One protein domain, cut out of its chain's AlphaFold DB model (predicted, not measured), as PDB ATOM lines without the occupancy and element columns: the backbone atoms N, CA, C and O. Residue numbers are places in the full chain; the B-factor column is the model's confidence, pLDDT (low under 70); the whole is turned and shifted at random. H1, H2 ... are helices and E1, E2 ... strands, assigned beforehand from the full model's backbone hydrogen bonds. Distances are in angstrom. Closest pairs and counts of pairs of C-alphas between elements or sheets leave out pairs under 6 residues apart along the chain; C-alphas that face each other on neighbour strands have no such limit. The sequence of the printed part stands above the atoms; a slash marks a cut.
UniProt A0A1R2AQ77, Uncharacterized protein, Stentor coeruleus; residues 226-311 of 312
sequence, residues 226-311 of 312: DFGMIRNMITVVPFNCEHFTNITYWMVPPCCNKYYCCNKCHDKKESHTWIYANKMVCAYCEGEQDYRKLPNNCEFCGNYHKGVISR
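Overview. This is residues 226 to 311 of the 312 residues of an uncharacterized protein of Stentor coeruleus (UniProt A0A1R2AQ77). Little regular structure is present: loops wind about a small antiparallel sheet, E3 - E4 - E5, with short helix H1 toward one end and hairpin E1 and E2 to another side. The 86 printed residues run E1 E2 E3 H1 E4 E5, class mixed, with 26 in named elements. The whole is compact, radius of gyration of the C-alphas 12.1 A, spanning 36 by 30 by 23 A.

Arrangement. E1, residues 227 to 230, and E2, residues 233 to 236, form an antiparallel hairpin; N 228 and O 235 are 3.0 A apart. E2 is apart from E3, residues 249 to 252. H1, residues 263 to 269, is only just not on the sheet, with 4 pairs of C-alphas within 10 A; 2 of its 3 O i to N i+4 pairs are within hydrogen-bond range. E4, residues 279 to 282, is antiparallel to E3, N 250 and O 281 2.9 A apart, and forms a hairpin with E5, residues 288 to 290, N 280 and O 289 2.8 A apart.

Along the chain. E1 begins at C-alpha 227 (123.022, 137.862, 173.180); H1 spans 10.1 A, E4 10.3 A; E5 ends at C-alpha 290 (107.708, 121.916, 167.704).

Size, cuts and confidence. The printed part has no cut. The E2 to E3 link is long. Residues 226 to 239 and 293 to 295 have pLDDT under 70.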
ATOM      1  N   ASP A 226     121.334 140.267 176.219       45.50
ATOM      2  CA  ASP A 226     120.784 140.510 174.880       45.50
ATOM      3  C   ASP A 226     121.343 139.563 173.803       45.50
ATOM      4  O   ASP A 226     120.846 139.550 172.673       45.50
ATOM      5  N   PHE A 227     122.350 138.746 174.133       42.22
ATOM      6  CA  PHE A 227     123.022 137.862 173.180       42.22
ATOM      7  C   PHE A 227     122.715 136.390 173.467       42.22
ATOM      8  O   PHE A 227     123.045 135.861 174.525       42.22
ATOM      9  N   GLY A 228     122.098 135.715 172.495       47.19
ATOM     10  CA  GLY A 228     121.890 134.268 172.499       47.19
ATOM     11  C   GLY A 228     122.645 133.615 171.343       47.19
ATOM     12  O   GLY A 228     122.643 134.128 170.218       47.19
ATOM     13  N   MET A 229     123.294 132.482 171.602       44.81
ATOM     14  CA  MET A 229     123.797 131.620 170.535       44.81
ATOM     15  C   MET A 229     122.639 130.760 170.021       44.81
ATOM     16  O   MET A 229     121.843 130.244 170.796       44.81
ATOM     17  N   ILE A 230     122.485 130.669 168.701       47.91
ATOM     18  CA  ILE A 230     121.593 129.692 168.072       47.91
ATOM     19  C   ILE A 230     122.331 129.125 166.865       47.91
ATOM     20  O   ILE A 230     122.687 129.865 165.947       47.91
ATOM     21  N   ARG A 231     122.567 127.805 166.853       46.69
ATOM     22  CA  ARG A 231     123.230 127.092 165.738       46.69
ATOM     23  C   ARG A 231     124.586 127.712 165.346       46.69
ATOM     24  O   ARG A 231     124.863 127.893 164.163       46.69
ATOM     25  N   ASN A 232     125.421 128.043 166.333       47.44
ATOM     26  CA  ASN A 232     126.731 128.697 166.159       47.44
ATOM     27  C   ASN A 232     126.696 130.130 165.580       47.44
ATOM     28  O   ASN A 232     127.749 130.669 165.248       47.44
ATOM     29  N   MET A 233     125.527 130.774 165.481       45.00
ATOM     30  CA  MET A 233     125.408 132.205 165.179       45.00
ATOM     31  C   MET A 233     125.075 132.989 166.449       45.00
ATOM     32  O   MET A 233     124.129 132.654 167.161       45.00
ATOM     33  N   ILE A 234     125.833 134.058 166.717       50.06
ATOM     34  CA  ILE A 234     125.478 135.047 167.741       50.06
ATOM     35  C   ILE A 234     124.321 135.868 167.179       50.06
ATOM     36  O   ILE A 234     124.476 136.581 166.187       50.06
ATOM     37  N   THR A 235     123.153 135.752 167.798       51.19
ATOM     38  CA  THR A 235     121.966 136.518 167.419       51.19
ATOM     39  C   THR A 235     121.507 137.357 168.602       51.19
ATOM     40  O   THR A 235     121.579 136.921 169.750       51.19
ATOM     41  N   VAL A 236     121.056 138.584 168.331       53.66
ATOM     42  CA  VAL A 236     120.453 139.430 169.366       53.66
ATOM     43  C   VAL A 236     119.063 138.877 169.637       53.66
ATOM     44  O   VAL A 236     118.139 139.080 168.842       53.66
ATOM     45  N   VAL A 237     118.923 138.141 170.733       56.97
ATOM     46  CA  VAL A 237     117.647 137.562 171.144       56.97
ATOM     47  C   VAL A 237     117.305 138.151 172.502       56.97
ATOM     48  O   VAL A 237     118.053 137.945 173.453       56.97
ATOM     49  N   PRO A 238     116.194 138.894 172.627       61.53
ATOM     50  CA  PRO A 238     115.854 139.518 173.895       61.53
ATOM     51  C   PRO A 238     115.474 138.434 174.911       61.53
ATOM     52  O   PRO A 238     114.431 137.786 174.773       61.53
ATOM     53  N   PHE A 239     116.297 138.246 175.947       64.38
ATOM     54  CA  PHE A 239     115.932 137.425 177.108       64.38
ATOM     55  C   PHE A 239     114.896 138.134 177.988       64.38
ATOM     56  O   PHE A 239     114.093 137.491 178.668       64.38
ATOM     57  N   ASN A 240     114.862 139.464 177.918       70.81
ATOM     58  CA  ASN A 240     113.925 140.284 178.663       70.81
ATOM     59  C   ASN A 240     112.662 140.577 177.848       70.81
ATOM     60  O   ASN A 240     112.698 141.004 176.694       70.81
ATOM     61  N   CYS A 241     111.513 140.342 178.476       81.81
ATOM     62  CA  CYS A 241     110.203 140.661 177.934       81.81
ATOM     63  C   CYS A 241     109.487 141.623 178.884       81.81
ATOM     64  O   CYS A 241     109.365 141.340 180.076       81.81
ATOM     65  N   GLU A 242     108.968 142.733 178.353       85.50
ATOM     66  CA  GLU A 242     108.120 143.673 179.107       85.50
ATOM     67  C   GLU A 242     106.796 143.016 179.546       85.50
ATOM     68  O   GLU A 242     106.194 143.432 180.528       85.50
ATOM     69  N   HIS A 243     106.359 141.953 178.857       86.94
ATOM     70  CA  HIS A 243     105.055 141.311 179.061       86.94
ATOM     71  C   HIS A 243     105.107 140.030 179.900       86.94
ATOM     72  O   HIS A 243     104.091 139.622 180.453       86.94
ATOM     73  N   PHE A 244     106.259 139.359 179.978       83.94
ATOM     74  CA  PHE A 244     106.387 138.057 180.637       83.94
ATOM     75  C   PHE A 244     107.702 137.962 181.428       83.94
ATOM     76  O   PHE A 244     108.729 138.515 181.037       83.94
ATOM     77  N   THR A 245     107.692 137.273 182.566       82.12
ATOM     78  CA  THR A 245     108.894 136.802 183.276       82.12
ATOM     79  C   THR A 245     109.132 135.325 182.976       82.12
ATOM     80  O   THR A 245     108.248 134.636 182.463       82.12
ATOM     81  N   ASN A 246     110.328 134.835 183.312       77.81
ATOM     82  CA  ASN A 246     110.732 133.440 183.117       77.81
ATOM     83  C   ASN A 246     110.640 132.994 181.650       77.81
ATOM     84  O   ASN A 246     110.080 131.942 181.347       77.81
ATOM     85  N   ILE A 247     111.174 133.804 180.730       80.31
ATOM     86  CA  ILE A 247     111.307 133.406 179.328       80.31
ATOM     87  C   ILE A 247     112.323 132.270 179.250       80.31
ATOM     88  O   ILE A 247     113.522 132.478 179.383       80.31
ATOM     89  N   THR A 248     111.822 131.057 179.061       80.44
ATOM     90  CA  THR A 248     112.637 129.843 178.932       80.44
ATOM     91  C   THR A 248     112.685 129.326 177.497       80.44
ATOM     92  O   THR A 248     113.493 128.454 177.176       80.44
ATOM     93  N   TYR A 249     111.858 129.903 176.618       83.75
ATOM     94  CA  TYR A 249     111.791 129.573 175.202       83.75
ATOM     95  C   TYR A 249     111.542 130.800 174.337       83.75
ATOM     96  O   TYR A 249     110.772 131.690 174.705       83.75
ATOM     97  N   TRP A 250     112.112 130.774 173.138       87.06
ATOM     98  CA  TRP A 250     111.794 131.711 172.070       87.06
ATOM     99  C   TRP A 250     110.865 131.064 171.060       87.06
ATOM    100  O   TRP A 250     111.069 129.927 170.646       87.06
ATOM    101  N   MET A 251     109.841 131.794 170.650       88.12
ATOM    102  CA  MET A 251     108.907 131.370 169.620       88.12
ATOM    103  C   MET A 251     109.407 131.808 168.248       88.12
ATOM    104  O   MET A 251     109.898 132.929 168.092       88.12
ATOM    105  N   VAL A 252     109.235 130.932 167.260       89.19
ATOM    106  CA  VAL A 252     109.633 131.172 165.870       89.19
ATOM    107  C   VAL A 252     108.377 131.136 164.997       89.19
ATOM    108  O   VAL A 252     107.892 130.050 164.662       89.19
ATOM    109  N   PRO A 253     107.783 132.300 164.676       88.88
ATOM    110  CA  PRO A 253     106.603 132.363 163.839       88.88
ATOM    111  C   PRO A 253     106.961 132.185 162.354       88.88
ATOM    112  O   PRO A 253     107.975 132.718 161.887       88.88
ATOM    113  N   PRO A 254     106.110 131.502 161.566       91.69
ATOM    114  CA  PRO A 254     106.375 131.246 160.151       91.69
ATOM    115  C   PRO A 254     106.270 132.501 159.268       91.69
ATOM    116  O   PRO A 254     106.662 132.458 158.107       91.69
ATOM    117  N   CYS A 255     105.745 133.617 159.792       91.19
ATOM    118  CA  CYS A 255     105.649 134.878 159.054       91.19
ATOM    119  C   CYS A 255     107.021 135.477 158.711       91.19
ATOM    120  O   CYS A 255     107.171 136.080 157.651       91.19
ATOM    121  N   CYS A 256     108.017 135.292 159.579       89.62
ATOM    122  CA  CYS A 256     109.346 135.876 159.397       89.62
ATOM    123  C   CYS A 256     110.509 134.954 159.788       89.62
ATOM    124  O   CYS A 256     111.652 135.285 159.479       89.62
ATOM    125  N   ASN A 257     110.248 133.807 160.433       87.00
ATOM    126  CA  ASN A 257     111.258 132.848 160.906       87.00
ATOM    127  C   ASN A 257     112.351 133.474 161.800       87.00
ATOM    128  O   ASN A 257     113.493 133.018 161.812       87.00
ATOM    129  N   LYS A 258     111.997 134.527 162.547       86.62
ATOM    130  CA  LYS A 258     112.854 135.188 163.545       86.62
ATOM    131  C   LYS A 258     112.443 134.778 164.968       86.62
ATOM    132  O   LYS A 258     111.391 134.181 165.165       86.62
ATOM    133  N   TYR A 259     113.259 135.106 165.967       85.88
ATOM    134  CA  TYR A 259     113.065 134.678 167.358       85.88
ATOM    135  C   TYR A 259     112.421 135.769 168.215       85.88
ATOM    136  O   TYR A 259     112.917 136.896 168.266       85.88
ATOM    137  N   TYR A 260     111.355 135.428 168.944       87.25
ATOM    138  CA  TYR A 260     110.689 136.362 169.858       87.25
ATOM    139  C   TYR A 260     110.254 135.690 171.157       87.25
ATOM    140  O   TYR A 260     109.801 134.549 171.170       87.25
ATOM    141  N   CYS A 261     110.327 136.430 172.262       85.75
ATOM    142  CA  CYS A 261     109.854 135.985 173.573       85.75
ATOM    143  C   CYS A 261     108.317 135.996 173.704       85.75
ATOM    144  O   CYS A 261     107.759 135.225 174.479       85.75
ATOM    145  N   CYS A 262     107.613 136.853 172.952       88.00
ATOM    146  CA  CYS A 262     106.151 136.865 172.863       88.00
ATOM    147  C   CYS A 262     105.645 137.498 171.555       88.00
ATOM    148  O   CYS A 262     106.389 138.209 170.876       88.00
ATOM    149  N   ASN A 263     104.364 137.295 171.238       90.00
ATOM    150  CA  ASN A 263     103.694 137.902 170.081       90.00
ATOM    151  C   ASN A 263     103.691 139.442 170.125       90.00
ATOM    152  O   ASN A 263     103.983 140.085 169.125       90.00
ATOM    153  N   LYS A 264     103.457 140.051 171.295       91.19
ATOM    154  CA  LYS A 264     103.482 141.516 171.450       91.19
ATOM    155  C   LYS A 264     104.862 142.110 171.143       91.19
ATOM    156  O   LYS A 264     104.965 143.180 170.553       91.19
ATOM    157  N   CYS A 265     105.934 141.413 171.526       89.19
ATOM    158  CA  CYS A 265     107.302 141.835 171.216       89.19
ATOM    159  C   CYS A 265     107.642 141.683 169.728       89.19
ATOM    160  O   CYS A 265     108.453 142.458 169.226       89.19
ATOM    161  N   HIS A 266     107.035 140.722 169.031       91.19
ATOM    162  CA  HIS A 266     107.116 140.628 167.575       91.19
ATOM    163  C   HIS A 266     106.418 141.811 166.905       91.19
ATOM    164  O   HIS A 266     107.057 142.539 166.152       91.19
ATOM    165  N   ASP A 267     105.148 142.050 167.234       92.31
ATOM    166  CA  ASP A 267     104.331 143.077 166.573       92.31
ATOM    167  C   ASP A 267     104.873 144.499 166.796       92.31
ATOM    168  O   ASP A 267     104.679 145.378 165.965       92.31
ATOM    169  N   LYS A 268     105.600 144.731 167.899       90.75
ATOM    170  CA  LYS A 268     106.316 145.995 168.158       90.75
ATOM    171  C   LYS A 268     107.538 146.185 167.246       90.75
ATOM    172  O   LYS A 268     107.926 147.322 166.995       90.75
ATOM    173  N   LYS A 269     108.184 145.097 166.807       88.94
ATOM    174  CA  LYS A 269     109.440 145.121 166.033       88.94
ATOM    175  C   LYS A 269     109.229 144.966 164.529       88.94
ATOM    176  O   LYS A 269     110.027 145.486 163.755       88.94
ATOM    177  N   GLU A 270     108.204 144.235 164.114       91.00
ATOM    178  CA  GLU A 270     107.965 143.905 162.713       91.00
ATOM    179  C   GLU A 270     106.807 144.722 162.126       91.00
ATOM    180  O   GLU A 270     105.862 145.093 162.810       91.00
ATOM    181  N   SER A 271     106.854 144.978 160.818       91.88
ATOM    182  CA  SER A 271     105.805 145.707 160.086       91.88
ATOM    183  C   SER A 271     104.567 144.860 159.753       91.88
ATOM    184  O   SER A 271     103.692 145.308 159.011       91.88
ATOM    185  N   HIS A 272     104.498 143.629 160.263       92.19
ATOM    186  CA  HIS A 272     103.411 142.683 160.034       92.19
ATOM    187  C   HIS A 272     102.954 142.058 161.350       92.19
ATOM    188  O   HIS A 272     103.700 142.002 162.326       92.19
ATOM    189  N   THR A 273     101.720 141.564 161.363       92.06
ATOM    190  CA  THR A 273     101.113 140.945 162.541       92.06
ATOM    191  C   THR A 273     101.591 139.514 162.742       92.06
ATOM    192  O   THR A 273     101.796 138.772 161.778       92.06
ATOM    193  N   TRP A 274     101.680 139.105 164.001       91.38
ATOM    194  CA  TRP A 274     102.027 137.758 164.422       91.38
ATOM    195  C   TRP A 274     101.144 136.680 163.786       91.38
ATOM    196  O   TRP A 274      99.916 136.706 163.883       91.38
ATOM    197  N   ILE A 275     101.797 135.665 163.221       91.12
ATOM    198  CA  ILE A 275     101.182 134.378 162.896       91.12
ATOM    199  C   ILE A 275     101.631 133.374 163.957       91.12
ATOM    200  O   ILE A 275     102.812 133.334 164.298       91.12
ATOM    201  N   TYR A 276     100.701 132.563 164.479       88.94
ATOM    202  CA  TYR A 276     100.997 131.564 165.509       88.94
ATOM    203  C   TYR A 276     102.242 130.741 165.171       88.94
ATOM    204  O   TYR A 276     102.338 130.143 164.098       88.94
ATOM    205  N   ALA A 277     103.188 130.722 166.111       84.81
ATOM    206  CA  ALA A 277     104.418 129.968 165.965       84.81
ATOM    207  C   ALA A 277     104.142 128.466 165.924       84.81
ATOM    208  O   ALA A 277     103.382 127.932 166.729       84.81
ATOM    209  N   ASN A 278     104.789 127.796 164.977       87.38
ATOM    210  CA  ASN A 278     104.817 126.340 164.862       87.38
ATOM    211  C   ASN A 278     106.066 125.741 165.520       87.38
ATOM    212  O   ASN A 278     106.102 124.538 165.761       87.38
ATOM    213  N   LYS A 279     107.065 126.571 165.841       89.50
ATOM    214  CA  LYS A 279     108.341 126.157 166.420       89.50
ATOM    215  C   LYS A 279     108.722 127.005 167.626       89.50
ATOM    216  O   LYS A 279     108.344 128.176 167.736       89.50
ATOM    217  N   MET A 280     109.506 126.413 168.519       87.44
ATOM    218  CA  MET A 280     110.116 127.084 169.660       87.44
ATOM    219  C   MET A 280     111.549 126.600 169.888       87.44
ATOM    220  O   MET A 280     111.876 125.452 169.608       87.44
ATOM    221  N   VAL A 281     112.397 127.467 170.431       85.31
ATOM    222  CA  VAL A 281     113.795 127.167 170.758       85.31
ATOM    223  C   VAL A 281     114.003 127.303 172.257       85.31
ATOM    224  O   VAL A 281     113.580 128.295 172.847       85.31
ATOM    225  N   CYS A 282     114.623 126.298 172.874       82.00
ATOM    226  CA  CYS A 282     114.976 126.327 174.294       82.00
ATOM    227  C   CYS A 282     116.093 127.343 174.559       82.00
ATOM    228  O   CYS A 282     117.148 127.263 173.934       82.00
ATOM    229  N   ALA A 283     115.902 128.239 175.529       76.88
ATOM    230  CA  ALA A 283     116.891 129.266 175.865       76.88
ATOM    231  C   ALA A 283     118.161 128.718 176.546       76.88
ATOM    232  O   ALA A 283     119.144 129.438 176.670       76.88
ATOM    233  N   TYR A 284     118.143 127.459 177.001       76.00
ATOM    234  CA  TYR A 284     119.251 126.845 177.742       76.00
ATOM    235  C   TYR A 284     120.099 125.889 176.907       76.00
ATOM    236  O   TYR A 284     121.299 125.790 177.125       76.00
ATOM    237  N   CYS A 285     119.470 125.129 176.009       77.00
ATOM    238  CA  CYS A 285     120.158 124.115 175.207       77.00
ATOM    239  C   CYS A 285     120.044 124.352 173.703       77.00
ATOM    240  O   CYS A 285     120.457 123.493 172.931       77.00
ATOM    241  N   GLU A 286     119.409 125.453 173.293       78.50
ATOM    242  CA  GLU A 286     119.306 125.904 171.898       78.50
ATOM    243  C   GLU A 286     118.612 124.908 170.948       78.50
ATOM    244  O   GLU A 286     118.642 125.055 169.726       78.50
ATOM    245  N   GLY A 287     117.939 123.898 171.506       78.50
ATOM    246  CA  GLY A 287     117.202 122.893 170.750       78.50
ATOM    247  C   GLY A 287     115.924 123.479 170.155       78.50
ATOM    248  O   GLY A 287     115.060 123.955 170.897       78.50
ATOM    249  N   GLU A 288     115.802 123.430 168.827       86.38
ATOM    250  CA  GLU A 288     114.580 123.778 168.091       86.38
ATOM    251  C   GLU A 288     113.613 122.592 168.108       86.38
ATOM    252  O   GLU A 288     113.933 121.517 167.609       86.38
ATOM    253  N   GLN A 289     112.425 122.809 168.662       84.56
ATOM    254  CA  GLN A 289     111.360 121.818 168.803       84.56
ATOM    255  C   GLN A 289     110.027 122.385 168.307       84.56
ATOM    256  O   GLN A 289     109.848 123.605 168.201       84.56
ATOM    257  N   ASP A 290     109.067 121.503 168.045       87.62
ATOM    258  CA  ASP A 290     107.708 121.916 167.704       87.62
ATOM    259  C   ASP A 290     107.058 122.683 168.863       87.62
ATOM    260  O   ASP A 290     107.303 122.422 170.048       87.62
ATOM    261  N   TYR A 291     106.213 123.652 168.514       83.38
ATOM    262  CA  TYR A 291     105.487 124.455 169.490       83.38
ATOM    263  C   TYR A 291     104.447 123.590 170.220       83.38
ATOM    264  O   TYR A 291     103.385 123.263 169.687       83.38
ATOM    265  N   ARG A 292     104.756 123.204 171.463       73.94
ATOM    266  CA  ARG A 292     103.898 122.362 172.311       73.94
ATOM    267  C   ARG A 292     103.076 123.215 173.281       73.94
ATOM    268  O   ARG A 292     103.561 124.203 173.821       73.94
ATOM    269  N   LYS A 293     101.840 122.787 173.585       60.19
ATOM    270  CA  LYS A 293     100.972 123.431 174.603       60.19
ATOM    271  C   LYS A 293     101.545 123.374 176.032       60.19
ATOM    272  O   LYS A 293     101.052 124.076 176.907       60.19
ATOM    273  N   LEU A 294     102.560 122.540 176.269       62.00
ATOM    274  CA  LEU A 294     103.254 122.385 177.549       62.00
ATOM    275  C   LEU A 294     104.728 122.778 177.365       62.00
ATOM    276  O   LEU A 294     105.570 121.900 177.177       62.00
ATOM    277  N   PRO A 295     105.054 124.081 177.393       65.88
ATOM    278  CA  PRO A 295     106.401 124.559 177.106       65.88
ATOM    279  C   PRO A 295     107.415 124.157 178.179       65.88
ATOM    280  O   PRO A 295     108.593 124.343 177.974       65.88
ATOM    281  N   ASN A 296     107.010 123.586 179.312       76.56
ATOM    282  CA  ASN A 296     107.894 123.423 180.465       76.56
ATOM    283  C   ASN A 296     108.849 122.222 180.384       76.56
ATOM    284  O   ASN A 296     109.636 122.050 181.302       76.56
ATOM    285  N   ASN A 297     108.803 121.387 179.341       80.62
ATOM    286  CA  ASN A 297     109.705 120.238 179.188       80.62
ATOM    287  C   ASN A 297     110.400 120.278 177.825       80.62
ATOM    288  O   ASN A 297     109.758 120.123 176.782       80.62
ATOM    289  N   CYS A 298     111.721 120.457 177.817       81.56
ATOM    290  CA  CYS A 298     112.495 120.434 176.578       81.56
ATOM    291  C   CYS A 298     112.763 118.995 176.120       81.56
ATOM    292  O   CYS A 298     113.193 118.162 176.914       81.56
ATOM    293  N   GLU A 299     112.561 118.713 174.829       81.38
ATOM    294  CA  GLU A 299     112.871 117.402 174.225       81.38
ATOM    295  C   GLU A 299     114.375 117.112 174.148       81.38
ATOM    296  O   GLU A 299     114.768 115.951 174.114       81.38
ATOM    297  N   PHE A 300     115.213 118.154 174.146       82.25
ATOM    298  CA  PHE A 300     116.654 118.021 173.935       82.25
ATOM    299  C   PHE A 300     117.455 117.971 175.235       82.25
ATOM    300  O   PHE A 300     118.309 117.105 175.383       82.25
ATOM    301  N   CYS A 301     117.200 118.876 176.189       79.31
ATOM    302  CA  CYS A 301     117.949 118.877 177.453       79.31
ATOM    303  C   CYS A 301     117.310 118.033 178.559       79.31
ATOM    304  O   CYS A 301     117.930 117.859 179.605       79.31
ATOM    305  N   GLY A 302     116.079 117.546 178.368       74.19
ATOM    306  CA  GLY A 302     115.369 116.720 179.350       74.19
ATOM    307  C   GLY A 302     115.023 117.430 180.666       74.19
ATOM    308  O   GLY A 302     114.524 116.787 181.586       74.19
ATOM    309  N   ASN A 303     115.271 118.740 180.769       76.44
ATOM    310  CA  ASN A 303     115.021 119.520 181.975       76.44
ATOM    311  C   ASN A 303     113.619 120.135 181.979       76.44
ATOM    312  O   ASN A 303     113.084 120.538 180.940       76.44
ATOM    313  N   TYR A 304     113.069 120.264 183.189       81.69
ATOM    314  CA  TYR A 304     111.871 121.053 183.438       81.69
ATOM    315  C   TYR A 304     112.233 122.537 183.539       81.69
ATOM    316  O   TYR A 304     113.017 122.951 184.398       81.69
ATOM    317  N   HIS A 305     111.618 123.355 182.699       80.50
ATOM    318  CA  HIS A 305     111.729 124.802 182.711       80.50
ATOM    319  C   HIS A 305     110.467 125.417 183.312       80.50
ATOM    320  O   HIS A 305     109.347 125.041 182.974       80.50
ATOM    321  N   LYS A 306     110.630 126.394 184.209       77.75
ATOM    322  CA  LYS A 306     109.481 127.136 184.739       77.75
ATOM    323  C   LYS A 306     108.767 127.849 183.586       77.75
ATOM    324  O   LYS A 306     109.414 128.471 182.743       77.75
ATOM    325  N   GLY A 307     107.441 127.746 183.573       71.31
ATOM    326  CA  GLY A 307     106.612 128.407 182.573       71.31
ATOM    327  C   GLY A 307     106.681 129.927 182.677       71.31
ATOM    328  O   GLY A 307     106.955 130.480 183.748       71.31
ATOM    329  N   VAL A 308     106.406 130.585 181.552       77.81
ATOM    330  CA  VAL A 308     106.306 132.045 181.482       77.81
ATOM    331  C   VAL A 308     105.172 132.544 182.377       77.81
ATOM    332  O   VAL A 308     104.089 131.959 182.414       77.81
ATOM    333  N   ILE A 309     105.415 133.635 183.099       80.44
ATOM    334  CA  ILE A 309     104.414 134.279 183.958       80.44
ATOM    335  C   ILE A 309     104.150 135.665 183.380       80.44
ATOM    336  O   ILE A 309     105.094 136.395 183.089       80.44
ATOM    337  N   SER A 310     102.884 136.034 183.182       81.56
ATOM    338  CA  SER A 310     102.544 137.380 182.705       81.56
ATOM    339  C   SER A 310     102.998 138.419 183.728       81.56
ATOM    340  O   SER A 310     102.696 138.296 184.914       81.56
ATOM    341  N   ARG A 311     103.702 139.451 183.266       79.62
ATOM    342  CA  ARG A 311     103.837 140.706 184.008       79.62
ATOM    343  C   ARG A 311     102.501 141.425 183.810       79.62
ATOM    344  O   ARG A 311     102.113 141.637 182.663       79.62
TER     345      ARG A 311